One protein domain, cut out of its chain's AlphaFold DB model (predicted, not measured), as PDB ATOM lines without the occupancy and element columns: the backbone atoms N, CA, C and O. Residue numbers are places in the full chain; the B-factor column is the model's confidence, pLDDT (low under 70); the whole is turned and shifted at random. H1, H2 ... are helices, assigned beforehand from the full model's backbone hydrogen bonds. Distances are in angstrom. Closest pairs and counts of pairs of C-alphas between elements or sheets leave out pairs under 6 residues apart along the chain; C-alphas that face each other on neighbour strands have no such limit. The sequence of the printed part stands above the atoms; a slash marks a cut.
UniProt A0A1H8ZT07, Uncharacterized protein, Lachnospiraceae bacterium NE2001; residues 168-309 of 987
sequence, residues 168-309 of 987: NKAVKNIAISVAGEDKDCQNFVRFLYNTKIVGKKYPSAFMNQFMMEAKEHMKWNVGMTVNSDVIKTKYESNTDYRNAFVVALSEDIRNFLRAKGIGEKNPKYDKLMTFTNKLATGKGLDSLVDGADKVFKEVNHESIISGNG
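AT A GLANCE: This is residues 168 to 309 of the 987 residues of an uncharacterized protein of Lachnospiraceae bacterium NE2001 (UniProt A0A1H8ZT07). One long helix, H7, runs along a compact body of helices: H1 lies beside it, H3 crosses it, and its last residues, 300 to 307, stick out together with 308 and 309. H3 packs on H7 and on H5, while the hairpin of H5 and H6 makes a wall beyond H3 and H4 sits by the first half of H7. The printed part has 142 residues with seven named helices, H1 to H7 in order along the chain, and no named strand, so the class is all helix. It is compact, with a radius of gyration of the C-alphas of 14.7 A, and spans 43 by 36 by 28 A.

IN THESE COORDINATES: Find C-alpha 283 at (53.384, 39.489, -14.799); from there H7, residues 283 to 307, runs 35.6 A to C-alpha 307 at (29.110, 61.622, -1.168). H1 is residues 168 to 178, beginning at C-alpha 168 at (40.363, 61.127, -14.678), and H2 is residues 183 to 194. H3, residues 203 to 222, is 27.8 A long, and H5, residues 239 to 259, is 30.2 A. Between those two look for H4, residues 228 to 237; H6, residues 267 to 279, follows H5.

HOW THE PARTS SIT: Start at H7, the hub, which touches five helices. H1, H2 and H7 form a bundle, helices set side by side. H1 touches residues 287 to 298 of H7 alone, closest at the C-alphas of Val 178 and Ser 287, 5.5 A, at a shallow tilt of 20 degrees, opposite ways. H1 and H2 are a hairpin, with the C-alphas of Ala 175 and Val 189 closest at 6.2 A. H3 touches H7 with residues 207 to 215 alone, closest at the C-alphas of Met 211 and Ala 292, 5.1 A; at 71 degrees they are only just about perpendicular. On H4, Ser 228 comes closest to Asp 293 of H7, their C-alphas 6.4 A apart, and the two touch at a shallow tilt of 24 degrees. H5 is apart from H7 but touches H3, closest at the C-alphas of Ala 214 and Leu 249, 6.2 A. H5 and H6 are a hairpin, closest at the C-alphas of Ser 250 and Thr 276, 6.5 A. H6 touches residues 184 to 188 of H2 alone, closest at the C-alphas of Phe 188 and Phe 275, 6.0 A. In each of H1 to H7 every O i to N i+4 pair is within hydrogen-bond range.

THE WHOLE: The two C-alphas farthest apart, those of Lys 265 and Asn 308, are 45.0 A apart. The printed part has no cut and no long link. Mean pLDDT of the printed part is 74.2, and it is under 70 in residues 179 to 181, 193, 195 to 231 and 234.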
ATOM      1  N   ASN A 168      40.016  61.636 -13.348       80.06
ATOM      2  CA  ASN A 168      40.363  61.127 -14.678       80.06
ATOM      3  C   ASN A 168      41.878  61.120 -14.897       80.06
ATOM      4  O   ASN A 168      42.403  60.188 -15.515       80.06
ATOM      5  N   LYS A 169      42.576  62.147 -14.401       83.06
ATOM      6  CA  LYS A 169      44.041  62.221 -14.419       83.06
ATOM      7  C   LYS A 169      44.650  61.149 -13.514       83.06
ATOM      8  O   LYS A 169      45.577  60.478 -13.960       83.06
ATOM      9  N   ALA A 170      44.099  60.926 -12.319       79.38
ATOM     10  CA  ALA A 170      44.537  59.894 -11.378       79.38
ATOM     11  C   ALA A 170      44.395  58.484 -11.971       79.38
ATOM     12  O   ALA A 170      45.393  57.780 -12.122       79.38
ATOM     13  N   VAL A 171      43.200  58.111 -12.447       77.06
ATOM     14  CA  VAL A 171      42.957  56.809 -13.099       77.06
ATOM     15  C   VAL A 171      43.856  56.632 -14.325       77.06
ATOM     16  O   VAL A 171      44.423  55.558 -14.527       77.06
ATOM     17  N   LYS A 172      44.060  57.686 -15.129       80.44
ATOM     18  CA  LYS A 172      44.984  57.643 -16.274       80.44
ATOM     19  C   LYS A 172      46.431  57.412 -15.831       80.44
ATOM     20  O   LYS A 172      47.120  56.600 -16.445       80.44
ATOM     21  N   ASN A 173      46.899  58.111 -14.799       81.06
ATOM     22  CA  ASN A 173      48.251  57.956 -14.263       81.06
ATOM     23  C   ASN A 173      48.458  56.564 -13.665       81.06
ATOM     24  O   ASN A 173      49.489  55.951 -13.925       81.06
ATOM     25  N   ILE A 174      47.464  56.029 -12.950       76.31
ATOM     26  CA  ILE A 174      47.477  54.651 -12.453       76.31
ATOM     27  C   ILE A 174      47.614  53.693 -13.622       76.31
ATOM     28  O   ILE A 174      48.543  52.893 -13.636       76.31
ATOM     29  N   ALA A 175      46.763  53.829 -14.637       74.12
ATOM     30  CA  ALA A 175      46.788  52.957 -15.798       74.12
ATOM     31  C   ALA A 175      48.142  53.023 -16.540       74.12
ATOM     32  O   ALA A 175      48.641  52.001 -17.002       74.12
ATOM     33  N   ILE A 176      48.775  54.200 -16.613       75.69
ATOM     34  CA  ILE A 176      50.133  54.360 -17.162       75.69
ATOM     35  C   ILE A 176      51.192  53.710 -16.255       75.69
ATOM     36  O   ILE A 176      52.070  53.020 -16.766       75.69
ATOM     37  N   SER A 177      51.117  53.918 -14.937       76.50
ATOM     38  CA  SER A 177      52.111  53.442 -13.958       76.50
ATOM     39  C   SER A 177      52.119  51.923 -13.816       76.50
ATOM     40  O   SER A 177      53.176  51.306 -13.811       76.50
ATOM     41  N   VAL A 178      50.933  51.318 -13.780       70.62
ATOM     42  CA  VAL A 178      50.711  49.869 -13.736       70.62
ATOM     43  C   VAL A 178      51.316  49.194 -14.951       70.62
ATOM     44  O   VAL A 178      51.843  48.093 -14.888       70.62
ATOM     45  N   ALA A 179      51.273  49.894 -16.072       68.38
ATOM     46  CA  ALA A 179      51.828  49.394 -17.294       68.38
ATOM     47  C   ALA A 179      53.364  49.549 -17.366       68.38
ATOM     48  O   ALA A 179      53.981  49.042 -18.292       68.38
ATOM     49  N   GLY A 180      54.006  50.235 -16.414       62.00
ATOM     50  CA  GLY A 180      55.399  50.696 -16.477       62.00
ATOM     51  C   GLY A 180      56.460  49.645 -16.829       62.00
ATOM     52  O   GLY A 180      57.449  50.008 -17.463       62.00
ATOM     53  N   GLU A 181      56.233  48.362 -16.538       63.16
ATOM     54  CA  GLU A 181      57.193  47.285 -16.839       63.16
ATOM     55  C   GLU A 181      56.704  46.275 -17.893       63.16
ATOM     56  O   GLU A 181      57.520  45.690 -18.609       63.16
ATOM     57  N   ASP A 182      55.388  46.102 -18.061       78.19
ATOM     58  CA  ASP A 182      54.809  45.143 -19.008       78.19
ATOM     59  C   ASP A 182      54.283  45.845 -20.271       78.19
ATOM     60  O   ASP A 182      53.265  46.546 -20.275       78.19
ATOM     61  N   LYS A 183      54.980  45.631 -21.392       78.75
ATOM     62  CA  LYS A 183      54.651  46.244 -22.687       78.75
ATOM     63  C   LYS A 183      53.267  45.837 -23.205       78.75
ATOM     64  O   LYS A 183      52.620  46.647 -23.873       78.75
ATOM     65  N   ASP A 184      52.805  44.620 -22.929       76.00
ATOM     66  CA  ASP A 184      51.480  44.161 -23.348       76.00
ATOM     67  C   ASP A 184      50.384  44.829 -22.503       76.00
ATOM     68  O   ASP A 184      49.381  45.280 -23.067       76.00
ATOM     69  N   CYS A 185      50.623  45.052 -21.208       72.81
ATOM     70  CA  CYS A 185      49.761  45.871 -20.353       72.81
ATOM     71  C   CYS A 185      49.722  47.343 -20.804       72.81
ATOM     72  O   CYS A 185      48.638  47.920 -20.928       72.81
ATOM     73  N   GLN A 186      50.861  47.938 -21.194       74.31
ATOM     74  CA  GLN A 186      50.881  49.300 -21.775       74.31
ATOM     75  C   GLN A 186      50.039  49.380 -23.027       74.31
ATOM     76  O   GLN A 186      49.295  50.343 -23.222       74.31
ATOM     77  N   ASN A 187      50.169  48.384 -23.893       77.38
ATOM     78  CA  ASN A 187      49.436  48.348 -25.140       77.38
ATOM     79  C   ASN A 187      47.939  48.153 -24.899       77.38
ATOM     80  O   ASN A 187      47.154  48.811 -25.579       77.38
ATOM     81  N   PHE A 188      47.543  47.336 -23.920       78.19
ATOM     82  CA  PHE A 188      46.149  47.163 -23.521       78.19
ATOM     83  C   PHE A 188      45.552  48.456 -22.961       78.19
ATOM     84  O   PHE A 188      44.561  48.953 -23.495       78.19
ATOM     85  N   VAL A 189      46.197  49.066 -21.963       73.56
ATOM     86  CA  VAL A 189      45.751  50.334 -21.367       73.56
ATOM     87  C   VAL A 189      45.685  51.434 -22.426       73.56
ATOM     88  O   VAL A 189      44.659  52.101 -22.577       73.56
ATOM     89  N   ARG A 190      46.744  51.614 -23.225       74.69
ATOM     90  CA  ARG A 190      46.743  52.600 -24.318       74.69
ATOM     91  C   ARG A 190      45.661  52.292 -25.341       74.69
ATOM     92  O   ARG A 190      45.064  53.226 -25.864       74.69
ATOM     93  N   PHE A 191      45.400  51.022 -25.652       76.81
ATOM     94  CA  PHE A 191      44.327  50.638 -26.562       76.81
ATOM     95  C   PHE A 191      42.964  51.034 -25.988       76.81
ATOM     96  O   PHE A 191      42.187  51.669 -26.699       76.81
ATOM     97  N   LEU A 192      42.694  50.769 -24.710       71.06
ATOM     98  CA  LEU A 192      41.450  51.180 -24.055       71.06
ATOM     99  C   LEU A 192      41.264  52.705 -24.056       71.06
ATOM    100  O   LEU A 192      40.195  53.185 -24.420       71.06
ATOM    101  N   TYR A 193      42.311  53.478 -23.754       69.44
ATOM    102  CA  TYR A 193      42.227  54.944 -23.738       69.44
ATOM    103  C   TYR A 193      42.191  55.591 -25.134       69.44
ATOM    104  O   TYR A 193      41.496  56.587 -25.333       69.44
ATOM    105  N   ASN A 194      42.935  55.058 -26.108       71.31
ATOM    106  CA  ASN A 194      43.059  55.661 -27.443       71.31
ATOM    107  C   ASN A 194      41.967  55.203 -28.408       71.31
ATOM    108  O   ASN A 194      41.661  55.892 -29.388       71.31
ATOM    109  N   THR A 195      41.377  54.030 -28.184       63.66
ATOM    110  CA  THR A 195      40.279  53.593 -29.029       63.66
ATOM    111  C   THR A 195      39.027  54.382 -28.672       63.66
ATOM    112  O   THR A 195      38.515  54.336 -27.560       63.66
ATOM    113  N   LYS A 196      38.437  55.057 -29.666       62.88
ATOM    114  CA  LYS A 196      37.101  55.679 -29.549       62.88
ATOM    115  C   LYS A 196      35.980  54.682 -29.176       62.88
ATOM    116  O   LYS A 196      34.825  55.083 -29.140       62.88
ATOM    117  N   ILE A 197      36.305  53.407 -28.935       60.50
ATOM    118  CA  ILE A 197      35.406  52.343 -28.470       60.50
ATOM    119  C   ILE A 197      34.717  52.754 -27.169       60.50
ATOM    120  O   ILE A 197      33.513  52.577 -27.031       60.50
ATOM    121  N   VAL A 198      35.462  53.376 -26.258       55.44
ATOM    122  CA  VAL A 198      34.940  53.809 -24.955       55.44
ATOM    123  C   VAL A 198      34.261  55.191 -25.032       55.44
ATOM    124  O   VAL A 198      33.713  55.701 -24.057       55.44
ATOM    125  N   GLY A 199      34.243  55.797 -26.227       51.84
ATOM    126  CA  GLY A 199      33.834  57.178 -26.458       51.84
ATOM    127  C   GLY A 199      34.821  58.180 -25.845       51.84
ATOM    128  O   GLY A 199      35.419  57.938 -24.804       51.84
ATOM    129  N   LYS A 200      34.971  59.366 -26.451       53.78
ATOM    130  CA  LYS A 200      35.798  60.455 -25.878       53.78
ATOM    131  C   LYS A 200      35.343  60.906 -24.479       53.78
ATOM    132  O   LYS A 200      36.060  61.651 -23.827       53.78
ATOM    133  N   LYS A 201      34.139  60.509 -24.060       51.12
ATOM    134  CA  LYS A 201      33.433  61.063 -22.904       51.12
ATOM    135  C   LYS A 201      33.457  60.151 -21.665       51.12
ATOM    136  O   LYS A 201      33.105  60.635 -20.601       51.12
ATOM    137  N   TYR A 202      33.872  58.878 -21.781       53.38
ATOM    138  CA  TYR A 202      33.748  57.887 -20.696       53.38
ATOM    139  C   TYR A 202      34.883  56.836 -20.510       53.38
ATOM    140  O   TYR A 202      34.583  55.775 -19.959       53.38
ATOM    141  N   PRO A 203      36.171  57.055 -20.879       58.16
ATOM    142  CA  PRO A 203      37.232  56.069 -20.604       58.16
ATOM    143  C   PRO A 203      37.310  55.634 -19.132       58.16
ATOM    144  O   PRO A 203      37.490  54.456 -18.838       58.16
ATOM    145  N   SER A 204      37.113  56.578 -18.212       58.22
ATOM    146  CA  SER A 204      37.142  56.349 -16.768       58.22
ATOM    147  C   SER A 204      35.923  55.591 -16.251       58.22
ATOM    148  O   SER A 204      36.087  54.751 -15.381       58.22
ATOM    149  N   ALA A 205      34.721  55.814 -16.796       63.22
ATOM    150  CA  ALA A 205      33.522  55.086 -16.371       63.22
ATOM    151  C   ALA A 205      33.571  53.605 -16.776       63.22
ATOM    152  O   ALA A 205      33.153  52.750 -16.006       63.22
ATOM    153  N   PHE A 206      34.124  53.300 -17.954       66.12
ATOM    154  CA  PHE A 206      34.371  51.916 -18.354       66.12
ATOM    155  C   PHE A 206      35.467  51.273 -17.518       66.12
ATOM    156  O   PHE A 206      35.243  50.187 -17.009       66.12
ATOM    157  N   MET A 207      36.623  51.929 -17.354       64.81
ATOM    158  CA  MET A 207      37.677  51.383 -16.496       64.81
ATOM    159  C   MET A 207      37.167  51.184 -15.073       64.81
ATOM    160  O   MET A 207      37.448  50.159 -14.479       64.81
ATOM    161  N   ASN A 208      36.360  52.104 -14.553       64.00
ATOM    162  CA  ASN A 208      35.705  51.944 -13.266       64.00
ATOM    163  C   ASN A 208      34.800  50.702 -13.259       64.00
ATOM    164  O   ASN A 208      35.053  49.787 -12.490       64.00
ATOM    165  N   GLN A 209      33.814  50.613 -14.159       69.19
ATOM    166  CA  GLN A 209      32.907  49.461 -14.224       69.19
ATOM    167  C   GLN A 209      33.662  48.135 -14.386       69.19
ATOM    168  O   GLN A 209      33.407  47.196 -13.647       69.19
ATOM    169  N   PHE A 210      34.628  48.085 -15.299       68.25
ATOM    170  CA  PHE A 210      35.455  46.915 -15.561       68.25
ATOM    171  C   PHE A 210      36.278  46.504 -14.337       68.25
ATOM    172  O   PHE A 210      36.295  45.333 -13.975       68.25
ATOM    173  N   MET A 211      36.931  47.456 -13.665       67.12
ATOM    174  CA  MET A 211      37.720  47.167 -12.465       67.12
ATOM    175  C   MET A 211      36.833  46.803 -11.268       67.12
ATOM    176  O   MET A 211      37.223  45.963 -10.461       67.12
ATOM    177  N   MET A 212      35.635  47.386 -11.165       67.19
ATOM    178  CA  MET A 212      34.633  47.045 -10.150       67.19
ATOM    179  C   MET A 212      34.070  45.639 -10.363       67.19
ATOM    180  O   MET A 212      34.009  44.878  -9.409       67.19
ATOM    181  N   GLU A 213      33.700  45.274 -11.594       68.06
ATOM    182  CA  GLU A 213      33.219  43.931 -11.947       68.06
ATOM    183  C   GLU A 213      34.317  42.887 -11.728       68.06
ATOM    184  O   GLU A 213      34.083  41.890 -11.047       68.06
ATOM    185  N   ALA A 214      35.546  43.169 -12.179       64.50
ATOM    186  CA  ALA A 214      36.699  42.317 -11.911       64.50
ATOM    187  C   ALA A 214      36.917  42.133 -10.402       64.50
ATOM    188  O   ALA A 214      37.144  41.016  -9.946       64.50
ATOM    189  N   LYS A 215      36.807  43.205  -9.607       65.12
ATOM    190  CA  LYS A 215      36.942  43.142  -8.149       65.12
ATOM    191  C   LYS A 215      35.802  42.403  -7.467       65.12
ATOM    192  O   LYS A 215      36.075  41.634  -6.554       65.12
ATOM    193  N   GLU A 216      34.554  42.623  -7.859       67.38
ATOM    194  CA  GLU A 216      33.426  41.861  -7.325       67.38
ATOM    195  C   GLU A 216      33.626  40.381  -7.647       67.38
ATOM    196  O   GLU A 216      33.591  39.556  -6.741       67.38
ATOM    197  N   HIS A 217      33.993  40.031  -8.881       65.81
ATOM    198  CA  HIS A 217      34.362  38.659  -9.220       65.81
ATOM    199  C   HIS A 217      35.524  38.123  -8.369       65.81
ATOM    200  O   HIS A 217      35.470  36.971  -7.943       65.81
ATOM    201  N   MET A 218      36.537  38.938  -8.054       62.50
ATOM    202  CA  MET A 218      37.601  38.559  -7.113       62.50
ATOM    203  C   MET A 218      37.057  38.328  -5.698       62.50
ATOM    204  O   MET A 218      37.335  37.298  -5.096       62.50
ATOM    205  N   LYS A 219      36.243  39.244  -5.173       65.31
ATOM    206  CA  LYS A 219      35.661  39.169  -3.828       65.31
ATOM    207  C   LYS A 219      34.766  37.939  -3.667       65.31
ATOM    208  O   LYS A 219      34.890  37.219  -2.682       65.31
ATOM    209  N   TRP A 220      33.901  37.689  -4.646       63.09
ATOM    210  CA  TRP A 220      32.962  36.568  -4.650       63.09
ATOM    211  C   TRP A 220      33.655  35.218  -4.829       63.09
ATOM    212  O   TRP A 220      33.257  34.257  -4.182       63.09
ATOM    213  N   ASN A 221      34.698  35.137  -5.662       58.38
ATOM    214  CA  ASN A 221      35.408  33.876  -5.879       58.38
ATOM    215  C   ASN A 221      36.424  33.567  -4.772       58.38
ATOM    216  O   ASN A 221      36.685  32.402  -4.514       58.38
ATOM    217  N   VAL A 222      37.016  34.583  -4.133       53.88
ATOM    218  CA  VAL A 222      38.128  34.408  -3.177       53.88
ATOM    219  C   VAL A 222      37.669  34.511  -1.711       53.88
ATOM    220  O   VAL A 222      38.464  34.277  -0.799       53.88
ATOM    221  N   GLY A 223      36.395  34.849  -1.473       46.75
ATOM    222  CA  GLY A 223      35.754  34.816  -0.154       46.75
ATOM    223  C   GLY A 223      36.261  35.855   0.853       46.75
ATOM    224  O   GLY A 223      35.952  35.746   2.036       46.75
ATOM    225  N   MET A 224      37.043  36.857   0.429       48.69
ATOM    226  CA  MET A 224      37.773  37.746   1.344       48.69
ATOM    227  C   MET A 224      37.662  39.238   1.008       48.69
ATOM    228  O   MET A 224      37.393  39.648  -0.124       48.69
ATOM    229  N   THR A 225      37.920  40.061   2.028       51.56
ATOM    230  CA  THR A 225      38.226  41.486   1.905       51.56
ATOM    231  C   THR A 225      39.414  41.682   0.962       51.56
ATOM    232  O   THR A 225      40.445  41.018   1.047       51.56
ATOM    233  N   VAL A 226      39.220  42.571  -0.008       52.62
ATOM    234  CA  VAL A 226      40.040  42.700  -1.218       52.62
ATOM    235  C   VAL A 226      41.347  43.430  -0.909       52.62
ATOM    236  O   VAL A 226      41.493  44.606  -1.229       52.62
ATOM    237  N   ASN A 227      42.286  42.746  -0.259       63.25
ATOM    238  CA  ASN A 227      43.685  43.152  -0.263       63.25
ATOM    239  C   ASN A 227      44.364  42.512  -1.487       63.25
ATOM    240  O   ASN A 227      44.352  41.285  -1.629       63.25
ATOM    241  N   SER A 228      44.933  43.332  -2.376       66.50
ATOM    242  CA  SER A 228      45.637  42.869  -3.579       66.50
ATOM    243  C   SER A 228      46.763  41.887  -3.254       66.50
ATOM    244  O   SER A 228      46.981  40.961  -4.029       66.50
ATOM    245  N   ASP A 229      47.412  42.007  -2.096       67.25
ATOM    246  CA  ASP A 229      48.489  41.103  -1.675       67.25
ATOM    247  C   ASP A 229      47.971  39.695  -1.347       67.25
ATOM    248  O   ASP A 229      48.597  38.693  -1.701       67.25
ATOM    249  N   VAL A 230      46.786  39.591  -0.733       66.25
ATOM    250  CA  VAL A 230      46.127  38.298  -0.460       66.25
ATOM    251  C   VAL A 230      45.695  37.646  -1.768       66.25
ATOM    252  O   VAL A 230      45.883  36.446  -1.970       66.25
ATOM    253  N   ILE A 231      45.151  38.456  -2.675       66.75
ATOM    254  CA  ILE A 231      44.734  38.028  -4.008       66.75
ATOM    255  C   ILE A 231      45.939  37.516  -4.806       66.75
ATOM    256  O   ILE A 231      45.876  36.416  -5.348       66.75
ATOM    257  N   LYS A 232      47.057  38.254  -4.812       70.81
ATOM    258  CA  LYS A 232      48.322  37.819  -5.420       70.81
ATOM    259  C   LYS A 232      48.810  36.514  -4.818       70.81
ATOM    260  O   LYS A 232      49.027  35.569  -5.560       70.81
ATOM    261  N   THR A 233      48.876  36.417  -3.491       72.19
ATOM    262  CA  THR A 233      49.336  35.199  -2.805       72.19
ATOM    263  C   THR A 233      48.478  33.985  -3.180       72.19
ATOM    264  O   THR A 233      49.011  32.920  -3.497       72.19
ATOM    265  N   LYS A 234      47.143  34.129  -3.212       69.00
ATOM    266  CA  LYS A 234      46.228  33.054  -3.633       69.00
ATOM    267  C   LYS A 234      46.355  32.738  -5.134       69.00
ATOM    268  O   LYS A 234      46.288  31.571  -5.507       69.00
ATOM    269  N   TYR A 235      46.587  33.727  -6.001       72.62
ATOM    270  CA  TYR A 235      46.795  33.496  -7.438       72.62
ATOM    271  C   TYR A 235      48.137  32.855  -7.776       72.62
ATOM    272  O   TYR A 235      48.201  32.001  -8.659       72.62
ATOM    273  N   GLU A 236      49.201  33.260  -7.090       72.00
ATOM    274  CA  GLU A 236      50.537  32.690  -7.242       72.00
ATOM    275  C   GLU A 236      50.570  31.238  -6.759       72.00
ATOM    276  O   GLU A 236      51.248  30.404  -7.358       72.00
ATOM    277  N   SER A 237      49.792  30.915  -5.720       75.56
ATOM    278  CA  SER A 237      49.713  29.563  -5.161       75.56
ATOM    279  C   SER A 237      48.673  28.651  -5.825       75.56
ATOM    280  O   SER A 237      48.767  27.434  -5.663       75.56
ATOM    281  N   ASN A 238      47.706  29.178  -6.592       77.44
ATOM    282  CA  ASN A 238      46.629  28.376  -7.182       77.44
ATOM    283  C   ASN A 238      46.279  28.776  -8.631       77.44
ATOM    284  O   ASN A 238      45.648  29.800  -8.917       77.44
ATOM    285  N   THR A 239      46.636  27.885  -9.561       76.56
ATOM    286  CA  THR A 239      46.452  28.084 -11.008       76.56
ATOM    287  C   THR A 239      44.972  28.078 -11.422       76.56
ATOM    288  O   THR A 239      44.606  28.769 -12.375       76.56
ATOM    289  N   ASP A 240      44.101  27.373 -10.697       76.25
ATOM    290  CA  ASP A 240      42.669  27.296 -11.011       76.25
ATOM    291  C   ASP A 240      41.960  28.615 -10.712       76.25
ATOM    292  O   ASP A 240      41.182  29.094 -11.540       76.25
ATOM    293  N   TYR A 241      42.294  29.269  -9.594       71.50
ATOM    294  CA  TYR A 241      41.787  30.611  -9.285       71.50
ATOM    295  C   TYR A 241      42.184  31.620 -10.354       71.50
ATOM    296  O   TYR A 241      41.365  32.428 -10.804       71.50
ATOM    297  N   ARG A 242      43.439  31.550 -10.794       74.50
ATOM    298  CA  ARG A 242      43.947  32.403 -11.861       74.50
ATOM    299  C   ARG A 242      43.208  32.161 -13.179       74.50
ATOM    300  O   ARG A 242      42.773  33.118 -13.817       74.50
ATOM    301  N   ASN A 243      43.007  30.904 -13.567       77.88
ATOM    302  CA  ASN A 243      42.256  30.556 -14.775       77.88
ATOM    303  C   ASN A 243      40.790  31.005 -14.691       77.88
ATOM    304  O   ASN A 243      40.264  31.566 -15.653       77.88
ATOM    305  N   ALA A 244      40.138  30.819 -13.541       76.56
ATOM    306  CA  ALA A 244      38.766  31.260 -13.312       76.56
ATOM    307  C   ALA A 244      38.628  32.785 -13.434       76.56
ATOM    308  O   ALA A 244      37.712  33.265 -14.106       76.56
ATOM    309  N   PHE A 245      39.569  33.543 -12.864       75.19
ATOM    310  CA  PHE A 245      39.612  34.998 -13.005       75.19
ATOM    311  C   PHE A 245      39.764  35.424 -14.466       75.19
ATOM    312  O   PHE A 245      39.010  36.263 -14.947       75.19
ATOM    313  N   VAL A 246      40.686  34.805 -15.204       78.25
ATOM    314  CA  VAL A 246      40.899  35.092 -16.629       78.25
ATOM    315  C   VAL A 246      39.643  34.829 -17.455       78.25
ATOM    316  O   VAL A 246      39.318  35.612 -18.351       78.25
ATOM    317  N   VAL A 247      38.932  33.737 -17.167       80.81
ATOM    318  CA  VAL A 247      37.678  33.397 -17.846       80.81
ATOM    319  C   VAL A 247      36.593  34.426 -17.533       80.81
ATOM    320  O   VAL A 247      35.935  34.886 -18.466       80.81
ATOM    321  N   ALA A 248      36.435  34.815 -16.264       77.56
ATOM    322  CA  ALA A 248      35.474  35.839 -15.851       77.56
ATOM    323  C   ALA A 248      35.780  37.190 -16.515       77.56
ATOM    324  O   ALA A 248      34.942  37.733 -17.228       77.56
ATOM    325  N   LEU A 249      37.031  37.646 -16.415       76.69
ATOM    326  CA  LEU A 249      37.515  38.875 -17.038       76.69
ATOM    327  C   LEU A 249      37.280  38.887 -18.553       76.69
ATOM    328  O   LEU A 249      36.869  39.892 -19.135       76.69
ATOM    329  N   SER A 250      37.548  37.757 -19.207       81.94
ATOM    330  CA  SER A 250      37.297  37.585 -20.634       81.94
ATOM    331  C   SER A 250      35.816  37.735 -20.963       81.94
ATOM    332  O   SER A 250      35.486  38.386 -21.951       81.94
ATOM    333  N   GLU A 251      34.925  37.157 -20.161       83.00
ATOM    334  CA  GLU A 251      33.483  37.242 -20.382       83.00
ATOM    335  C   GLU A 251      32.937  38.654 -20.137       83.00
ATOM    336  O   GLU A 251      32.150  39.140 -20.951       83.00
ATOM    337  N   ASP A 252      33.417  39.362 -19.115       77.56
ATOM    338  CA  ASP A 252      33.036  40.757 -18.850       77.56
ATOM    339  C   ASP A 252      33.441  41.674 -20.007       77.56
ATOM    340  O   ASP A 252      32.641  42.474 -20.504       77.56
ATOM    341  N   ILE A 253      34.651  41.480 -20.546       78.06
ATOM    342  CA  ILE A 253      35.109  42.192 -21.744       78.06
ATOM    343  C   ILE A 253      34.197  41.896 -22.939       78.06
ATOM    344  O   ILE A 253      33.814  42.818 -23.667       78.06
ATOM    345  N   ARG A 254      33.812  40.631 -23.154       83.75
ATOM    346  CA  ARG A 254      32.888  40.264 -24.239       83.75
ATOM    347  C   ARG A 254      31.528  40.923 -24.061       83.75
ATOM    348  O   ARG A 254      31.000  41.475 -25.026       83.75
ATOM    349  N   ASN A 255      30.970  40.879 -22.855       81.06
ATOM    350  CA  ASN A 255      29.671  41.462 -22.538       81.06
ATOM    351  C   ASN A 255      29.678  42.974 -22.744       81.06
ATOM    352  O   ASN A 255      28.777  43.511 -23.392       81.06
ATOM    353  N   PHE A 256      30.743  43.647 -22.310       77.81
ATOM    354  CA  PHE A 256      30.935  45.065 -22.571       77.81
ATOM    355  C   PHE A 256      31.005  45.377 -24.072       77.81
ATOM    356  O   PHE A 256      30.290  46.257 -24.560       77.81
ATOM    357  N   LEU A 257      31.831  44.650 -24.833       81.19
ATOM    358  CA  LEU A 257      31.955  44.861 -26.278       81.19
ATOM    359  C   LEU A 257      30.617  44.638 -26.997       81.19
ATOM    360  O   LEU A 257      30.223  45.467 -27.822       81.19
ATOM    361  N   ARG A 258      29.874  43.588 -26.626       83.62
ATOM    362  CA  ARG A 258      28.520  43.318 -27.136       83.62
ATOM    363  C   ARG A 258      27.561  44.465 -26.817       83.62
ATOM    364  O   ARG A 258      26.877  44.937 -27.723       83.62
ATOM    365  N   ALA A 259      27.570  44.980 -25.585       79.69
ATOM    366  CA  ALA A 259      26.742  46.119 -25.175       79.69
ATOM    367  C   ALA A 259      27.065  47.416 -25.945       79.69
ATOM    368  O   ALA A 259      26.212  48.294 -26.076       79.69
ATOM    369  N   LYS A 260      28.278  47.542 -26.500       77.81
ATOM    370  CA  LYS A 260      28.683  48.651 -27.385       77.81
ATOM    371  C   LYS A 260      28.467  48.372 -28.876       77.81
ATOM    372  O   LYS A 260      28.887  49.179 -29.704       77.81
ATOM    373  N   GLY A 261      27.832  47.255 -29.236       85.69
ATOM    374  CA  GLY A 261      27.614  46.859 -30.630       85.69
ATOM    375  C   GLY A 261      28.890  46.405 -31.349       85.69
ATOM    376  O   GLY A 261      28.935  46.377 -32.579       85.69
ATOM    377  N   ILE A 262      29.946  46.061 -30.607       83.12
ATOM    378  CA  ILE A 262      31.196  45.532 -31.153       83.12
ATOM    379  C   ILE A 262      31.093  44.007 -31.155       83.12
ATOM    380  O   ILE A 262      31.374  43.345 -30.159       83.12
ATOM    381  N   GLY A 263      30.645  43.459 -32.285       87.81
ATOM    382  CA  GLY A 263      30.551  42.013 -32.483       87.81
ATOM    383  C   GLY A 263      31.914  41.329 -32.622       87.81
ATOM    384  O   GLY A 263      32.922  41.975 -32.906       87.81
ATOM    385  N   GLU A 264      31.917  40.003 -32.498       88.94
ATOM    386  CA  GLU A 264      33.124  39.156 -32.511       88.94
ATOM    387  C   GLU A 264      33.915  39.250 -33.825       88.94
ATOM    388  O   GLU A 264      35.122  39.089 -33.838       88.94
ATOM    389  N   LYS A 265      33.255  39.614 -34.933       88.75
ATOM    390  CA  LYS A 265      33.907  39.843 -36.236       88.75
ATOM    391  C   LYS A 265      34.649  41.182 -36.336       88.75
ATOM    392  O   LYS A 265      35.213  41.498 -37.382       88.75
ATOM    393  N   ASN A 266      34.574  42.036 -35.316       87.38
ATOM    394  CA  ASN A 266      35.228  43.337 -35.341       87.38
ATOM    395  C   ASN A 266      36.729  43.165 -35.034       87.38
ATOM    396  O   ASN A 266      37.048  42.645 -33.971       87.38
ATOM    397  N   PRO A 267      37.664  43.695 -35.844       85.12
ATOM    398  CA  PRO A 267      39.104  43.582 -35.564       85.12
ATOM    399  C   PRO A 267      39.522  44.135 -34.191       85.12
ATOM    400  O   PRO A 267      40.558  43.768 -33.638       85.12
ATOM    401  N   LYS A 268      38.721  45.047 -33.625       81.94
ATOM    402  CA  LYS A 268      38.920  45.573 -32.271       81.94
ATOM    403  C   LYS A 268      38.582  44.550 -31.187       81.94
ATOM    404  O   LYS A 268      39.222  44.593 -30.142       81.94
ATOM    405  N   TYR A 269      37.611  43.671 -31.433       85.62
ATOM    406  CA  TYR A 269      37.264  42.561 -30.547       85.62
ATOM    407  C   TYR A 269      38.438  41.584 -30.463       85.62
ATOM    408  O   TYR A 269      38.971  41.380 -29.377       85.62
ATOM    409  N   ASP A 270      38.924  41.094 -31.608       84.88
ATOM    410  CA  ASP A 270      40.046  40.145 -31.659       84.88
ATOM    411  C   ASP A 270      41.300  40.706 -30.996       84.88
ATOM    412  O   ASP A 270      41.970  40.030 -30.213       84.88
ATOM    413  N   LYS A 271      41.602  41.981 -31.266       82.56
ATOM    414  CA  LYS A 271      42.746  42.659 -30.661       82.56
ATOM    415  C   LYS A 271      42.607  42.775 -29.143       82.56
ATOM    416  O   LYS A 271      43.594  42.562 -28.445       82.56
ATOM    417  N   LEU A 272      41.413  43.078 -28.630       81.06
ATOM    418  CA  LEU A 272      41.175  43.173 -27.190       81.06
ATOM    419  C   LEU A 272      41.251  41.797 -26.521       81.06
ATOM    420  O   LEU A 272      41.961  41.659 -25.533       81.06
ATOM    421  N   MET A 273      40.632  40.768 -27.104       85.00
ATOM    422  CA  MET A 273      40.710  39.396 -26.589       85.00
ATOM    423  C   MET A 273      42.136  38.842 -26.624       85.00
ATOM    424  O   MET A 273      42.553  38.152 -25.698       85.00
ATOM    425  N   THR A 274      42.920  39.191 -27.648       84.44
ATOM    426  CA  THR A 274      44.346  38.845 -27.710       84.44
ATOM    427  C   THR A 274      45.118  39.487 -26.559       84.44
ATOM    428  O   THR A 274      45.955  38.826 -25.950       84.44
ATOM    429  N   PHE A 275      44.834  40.751 -26.224       81.06
ATOM    430  CA  PHE A 275      45.437  41.384 -25.052       81.06
ATOM    431  C   PHE A 275      44.996  40.717 -23.751       81.06
ATOM    432  O   PHE A 275      45.855  40.422 -22.930       81.06
ATOM    433  N   THR A 276      43.708  40.418 -23.575       79.38
ATOM    434  CA  THR A 276      43.202  39.732 -22.377       79.38
ATOM    435  C   THR A 276      43.880  38.379 -22.174       79.38
ATOM    436  O   THR A 276      44.351  38.082 -21.081       79.38
ATOM    437  N   ASN A 277      44.015  37.588 -23.241       80.69
ATOM    438  CA  ASN A 277      44.679  36.285 -23.189       80.69
ATOM    439  C   ASN A 277      46.180  36.395 -22.887       80.69
ATOM    440  O   ASN A 277      46.747  35.495 -22.279       80.69
ATOM    441  N   LYS A 278      46.834  37.486 -23.297       81.12
ATOM    442  CA  LYS A 278      48.234  37.753 -22.939       81.12
ATOM    443  C   LYS A 278      48.377  38.212 -21.491       81.12
ATOM    444  O   LYS A 278      49.261  37.734 -20.790       81.12
ATOM    445  N   LEU A 279      47.480  39.086 -21.032       73.00
ATOM    446  CA  LEU A 279      47.424  39.552 -19.643       73.00
ATOM    447  C   LEU A 279      47.139  38.410 -18.673       73.00
ATOM    448  O   LEU A 279      47.657  38.411 -17.570       73.00
ATOM    449  N   ALA A 280      46.391  37.396 -19.104       71.69
ATOM    450  CA  ALA A 280      46.166  36.170 -18.351       71.69
ATOM    451  C   ALA A 280      47.450  35.382 -18.021       71.69
ATOM    452  O   ALA A 280      47.448  34.501 -17.151       71.69
ATOM    453  N   THR A 281      48.554  35.669 -18.719       71.62
ATOM    454  CA  THR A 281      49.820  34.948 -18.598       71.62
ATOM    455  C   THR A 281      50.917  35.798 -17.946       71.62
ATOM    456  O   THR A 281      51.331  36.812 -18.491       71.62
ATOM    457  N   GLY A 282      51.429  35.364 -16.790       74.88
ATOM    458  CA  GLY A 282      52.598  35.947 -16.124       74.88
ATOM    459  C   GLY A 282      52.329  37.300 -15.454       74.88
ATOM    460  O   GLY A 282      51.241  37.536 -14.941       74.88
ATOM    461  N   LYS A 283      53.336  38.183 -15.493       79.06
ATOM    462  CA  LYS A 283      53.384  39.489 -14.799       79.06
ATOM    463  C   LYS A 283      52.318  40.501 -15.244       79.06
ATOM    464  O   LYS A 283      52.032  41.463 -14.527       79.06
ATOM    465  N   GLY A 284      51.735  40.301 -16.427       78.19
ATOM    466  CA  GLY A 284      50.656  41.144 -16.938       78.19
ATOM    467  C   GLY A 284      49.402  41.076 -16.065       78.19
ATOM    468  O   GLY A 284      48.727  42.094 -15.898       78.19
ATOM    469  N   LEU A 285      49.129  39.913 -15.458       77.69
ATOM    470  CA  LEU A 285      48.002  39.728 -14.548       77.69
ATOM    471  C   LEU A 285      48.226  40.481 -13.238       77.69
ATOM    472  O   LEU A 285      47.342  41.218 -12.819       77.69
ATOM    473  N   ASP A 286      49.411  40.353 -12.641       78.31
ATOM    474  CA  ASP A 286      49.756  41.024 -11.379       78.31
ATOM    475  C   ASP A 286      49.664  42.540 -11.533       78.31
ATOM    476  O   ASP A 286      49.068  43.228 -10.706       78.31
ATOM    477  N   SER A 287      50.171  43.045 -12.662       80.00
ATOM    478  CA  SER A 287      50.041  44.451 -13.033       80.00
ATOM    479  C   SER A 287      48.565  44.841 -13.144       80.00
ATOM    480  O   SER A 287      48.137  45.832 -12.559       80.00
ATOM    481  N   LEU A 288      47.746  44.055 -13.850       76.06
ATOM    482  CA  LEU A 288      46.319  44.346 -13.991       76.06
ATOM    483  C   LEU A 288      45.589  44.360 -12.639       76.06
ATOM    484  O   LEU A 288      44.798  45.272 -12.407       76.06
ATOM    485  N   VAL A 289      45.867  43.397 -11.758       76.81
ATOM    486  CA  VAL A 289      45.298  43.315 -10.402       76.81
ATOM    487  C   VAL A 289      45.711  44.532  -9.573       76.81
ATOM    488  O   VAL A 289      44.852  45.174  -8.969       76.81
ATOM    489  N   ASP A 290      46.985  44.924  -9.616       78.62
ATOM    490  CA  ASP A 290      47.471  46.138  -8.947       78.62
ATOM    491  C   ASP A 290      46.813  47.402  -9.488       78.62
ATOM    492  O   ASP A 290      46.469  48.317  -8.737       78.62
ATOM    493  N   GLY A 291      46.617  47.468 -10.804       78.31
ATOM    494  CA  GLY A 291      45.884  48.559 -11.420       78.31
ATOM    495  C   GLY A 291      44.423  48.579 -11.015       78.31
ATOM    496  O   GLY A 291      43.890  49.660 -10.784       78.31
ATOM    497  N   ALA A 292      43.786  47.416 -10.896       74.94
ATOM    498  CA  ALA A 292      42.392  47.290 -10.489       74.94
ATOM    499  C   ALA A 292      42.197  47.774  -9.061       74.94
ATOM    500  O   ALA A 292      41.311  48.589  -8.815       74.94
ATOM    501  N   ASP A 293      43.065  47.345  -8.146       77.38
ATOM    502  CA  ASP A 293      43.043  47.790  -6.758       77.38
ATOM    503  C   ASP A 293      43.262  49.306  -6.639       77.38
ATOM    504  O   ASP A 293      42.482  49.999  -5.983       77.38
ATOM    505  N   LYS A 294      44.259  49.858  -7.342       81.25
ATOM    506  CA  LYS A 294      44.511  51.307  -7.351       81.25
ATOM    507  C   LYS A 294      43.329  52.091  -7.923       81.25
ATOM    508  O   LYS A 294      42.893  53.051  -7.299       81.25
ATOM    509  N   VAL A 295      42.772  51.681  -9.066       77.94
ATOM    510  CA  VAL A 295      41.590  52.337  -9.660       77.94
ATOM    511  C   VAL A 295      40.386  52.238  -8.730       77.94
ATOM    512  O   VAL A 295      39.675  53.223  -8.562       77.94
ATOM    513  N   PHE A 296      40.167  51.088  -8.093       78.06
ATOM    514  CA  PHE A 296      39.102  50.939  -7.108       78.06
ATOM    515  C   PHE A 296      39.267  51.923  -5.949       78.06
ATOM    516  O   PHE A 296      38.293  52.556  -5.548       78.06
ATOM    517  N   LYS A 297      40.485  52.064  -5.413       81.50
ATOM    518  CA  LYS A 297      40.775  53.020  -4.337       81.50
ATOM    519  C   LYS A 297      40.437  54.450  -4.764       81.50
ATOM    520  O   LYS A 297      39.769  55.140  -4.002       81.50
ATOM    521  N   GLU A 298      40.772  54.854  -5.992       82.50
ATOM    522  CA  GLU A 298      40.369  56.167  -6.534       82.50
ATOM    523  C   GLU A 298      38.853  56.320  -6.671       82.50
ATOM    524  O   GLU A 298      38.304  57.383  -6.398       82.50
ATOM    525  N   VAL A 299      38.156  55.271  -7.117       80.00
ATOM    526  CA  VAL A 299      36.692  55.285  -7.262       80.00
ATOM    527  C   VAL A 299      36.029  55.419  -5.901       80.00
ATOM    528  O   VAL A 299      35.096  56.204  -5.747       80.00
ATOM    529  N   ASN A 300      36.520  54.670  -4.914       81.00
ATOM    530  CA  ASN A 300      36.049  54.754  -3.543       81.00
ATOM    531  C   ASN A 300      36.306  56.154  -2.974       81.00
ATOM    532  O   ASN A 300      35.386  56.774  -2.450       81.00
ATOM    533  N   HIS A 301      37.513  56.690  -3.167       85.25
ATOM    534  CA  HIS A 301      37.873  58.040  -2.740       85.25
ATOM    535  C   HIS A 301      36.972  59.100  -3.391       85.25
ATOM    536  O   HIS A 301      36.380  59.920  -2.696       85.25
ATOM    537  N   GLU A 302      36.755  59.034  -4.706       85.25
ATOM    538  CA  GLU A 302      35.848  59.933  -5.432       85.25
ATOM    539  C   GLU A 302      34.388  59.802  -4.968       85.25
ATOM    540  O   GLU A 302      33.662  60.801  -4.892       85.25
ATOM    541  N   SER A 303      33.947  58.582  -4.641       83.88
ATOM    542  CA  SER A 303      32.624  58.320  -4.071       83.88
ATOM    543  C   SER A 303      32.480  58.956  -2.691       83.88
ATOM    544  O   SER A 303      31.453  59.576  -2.428       83.88
ATOM    545  N   ILE A 304      33.502  58.857  -1.839       85.75
ATOM    546  CA  ILE A 304      33.527  59.479  -0.509       85.75
ATOM    547  C   ILE A 304      33.539  61.006  -0.638       85.75
ATOM    548  O   ILE A 304      32.682  61.668  -0.061       85.75
ATOM    549  N   ILE A 305      34.426  61.578  -1.461       89.00
ATOM    550  CA  ILE A 305      34.497  63.027  -1.730       89.00
ATOM    551  C   ILE A 305      33.139  63.548  -2.207       89.00
ATOM    552  O   ILE A 305      32.589  64.506  -1.656       89.00
ATOM    553  N   SER A 306      32.578  62.907  -3.233       88.75
ATOM    554  CA  SER A 306      31.311  63.330  -3.830       88.75
ATOM    555  C   SER A 306      30.140  63.117  -2.869       88.75
ATOM    556  O   SER A 306      29.280  63.991  -2.751       88.75
ATOM    557  N   GLY A 307      30.119  61.985  -2.162       87.62
ATOM    558  CA  GLY A 307      29.110  61.622  -1.168       87.62
ATOM    559  C   GLY A 307      29.089  62.577   0.020       87.62
ATOM    560  O   GLY A 307      28.012  62.987   0.449       87.62
ATOM    561  N   ASN A 308      30.265  63.026   0.461       90.38
ATOM    562  CA  ASN A 308      30.423  64.007   1.532       90.38
ATOM    563  C   ASN A 308      30.226  65.442   1.054       90.38
ATOM    564  O   ASN A 308      30.205  66.365   1.869       90.38
ATOM    565  N   GLY A 309      30.030  65.668  -0.247       93.44
ATOM    566  CA  GLY A 309      29.887  67.006  -0.807       93.44
ATOM    567  C   GLY A 309      31.130  67.860  -0.564       93.44
ATOM    568  O   GLY A 309      30.984  69.043  -0.241       93.44
TER     569      GLY A 309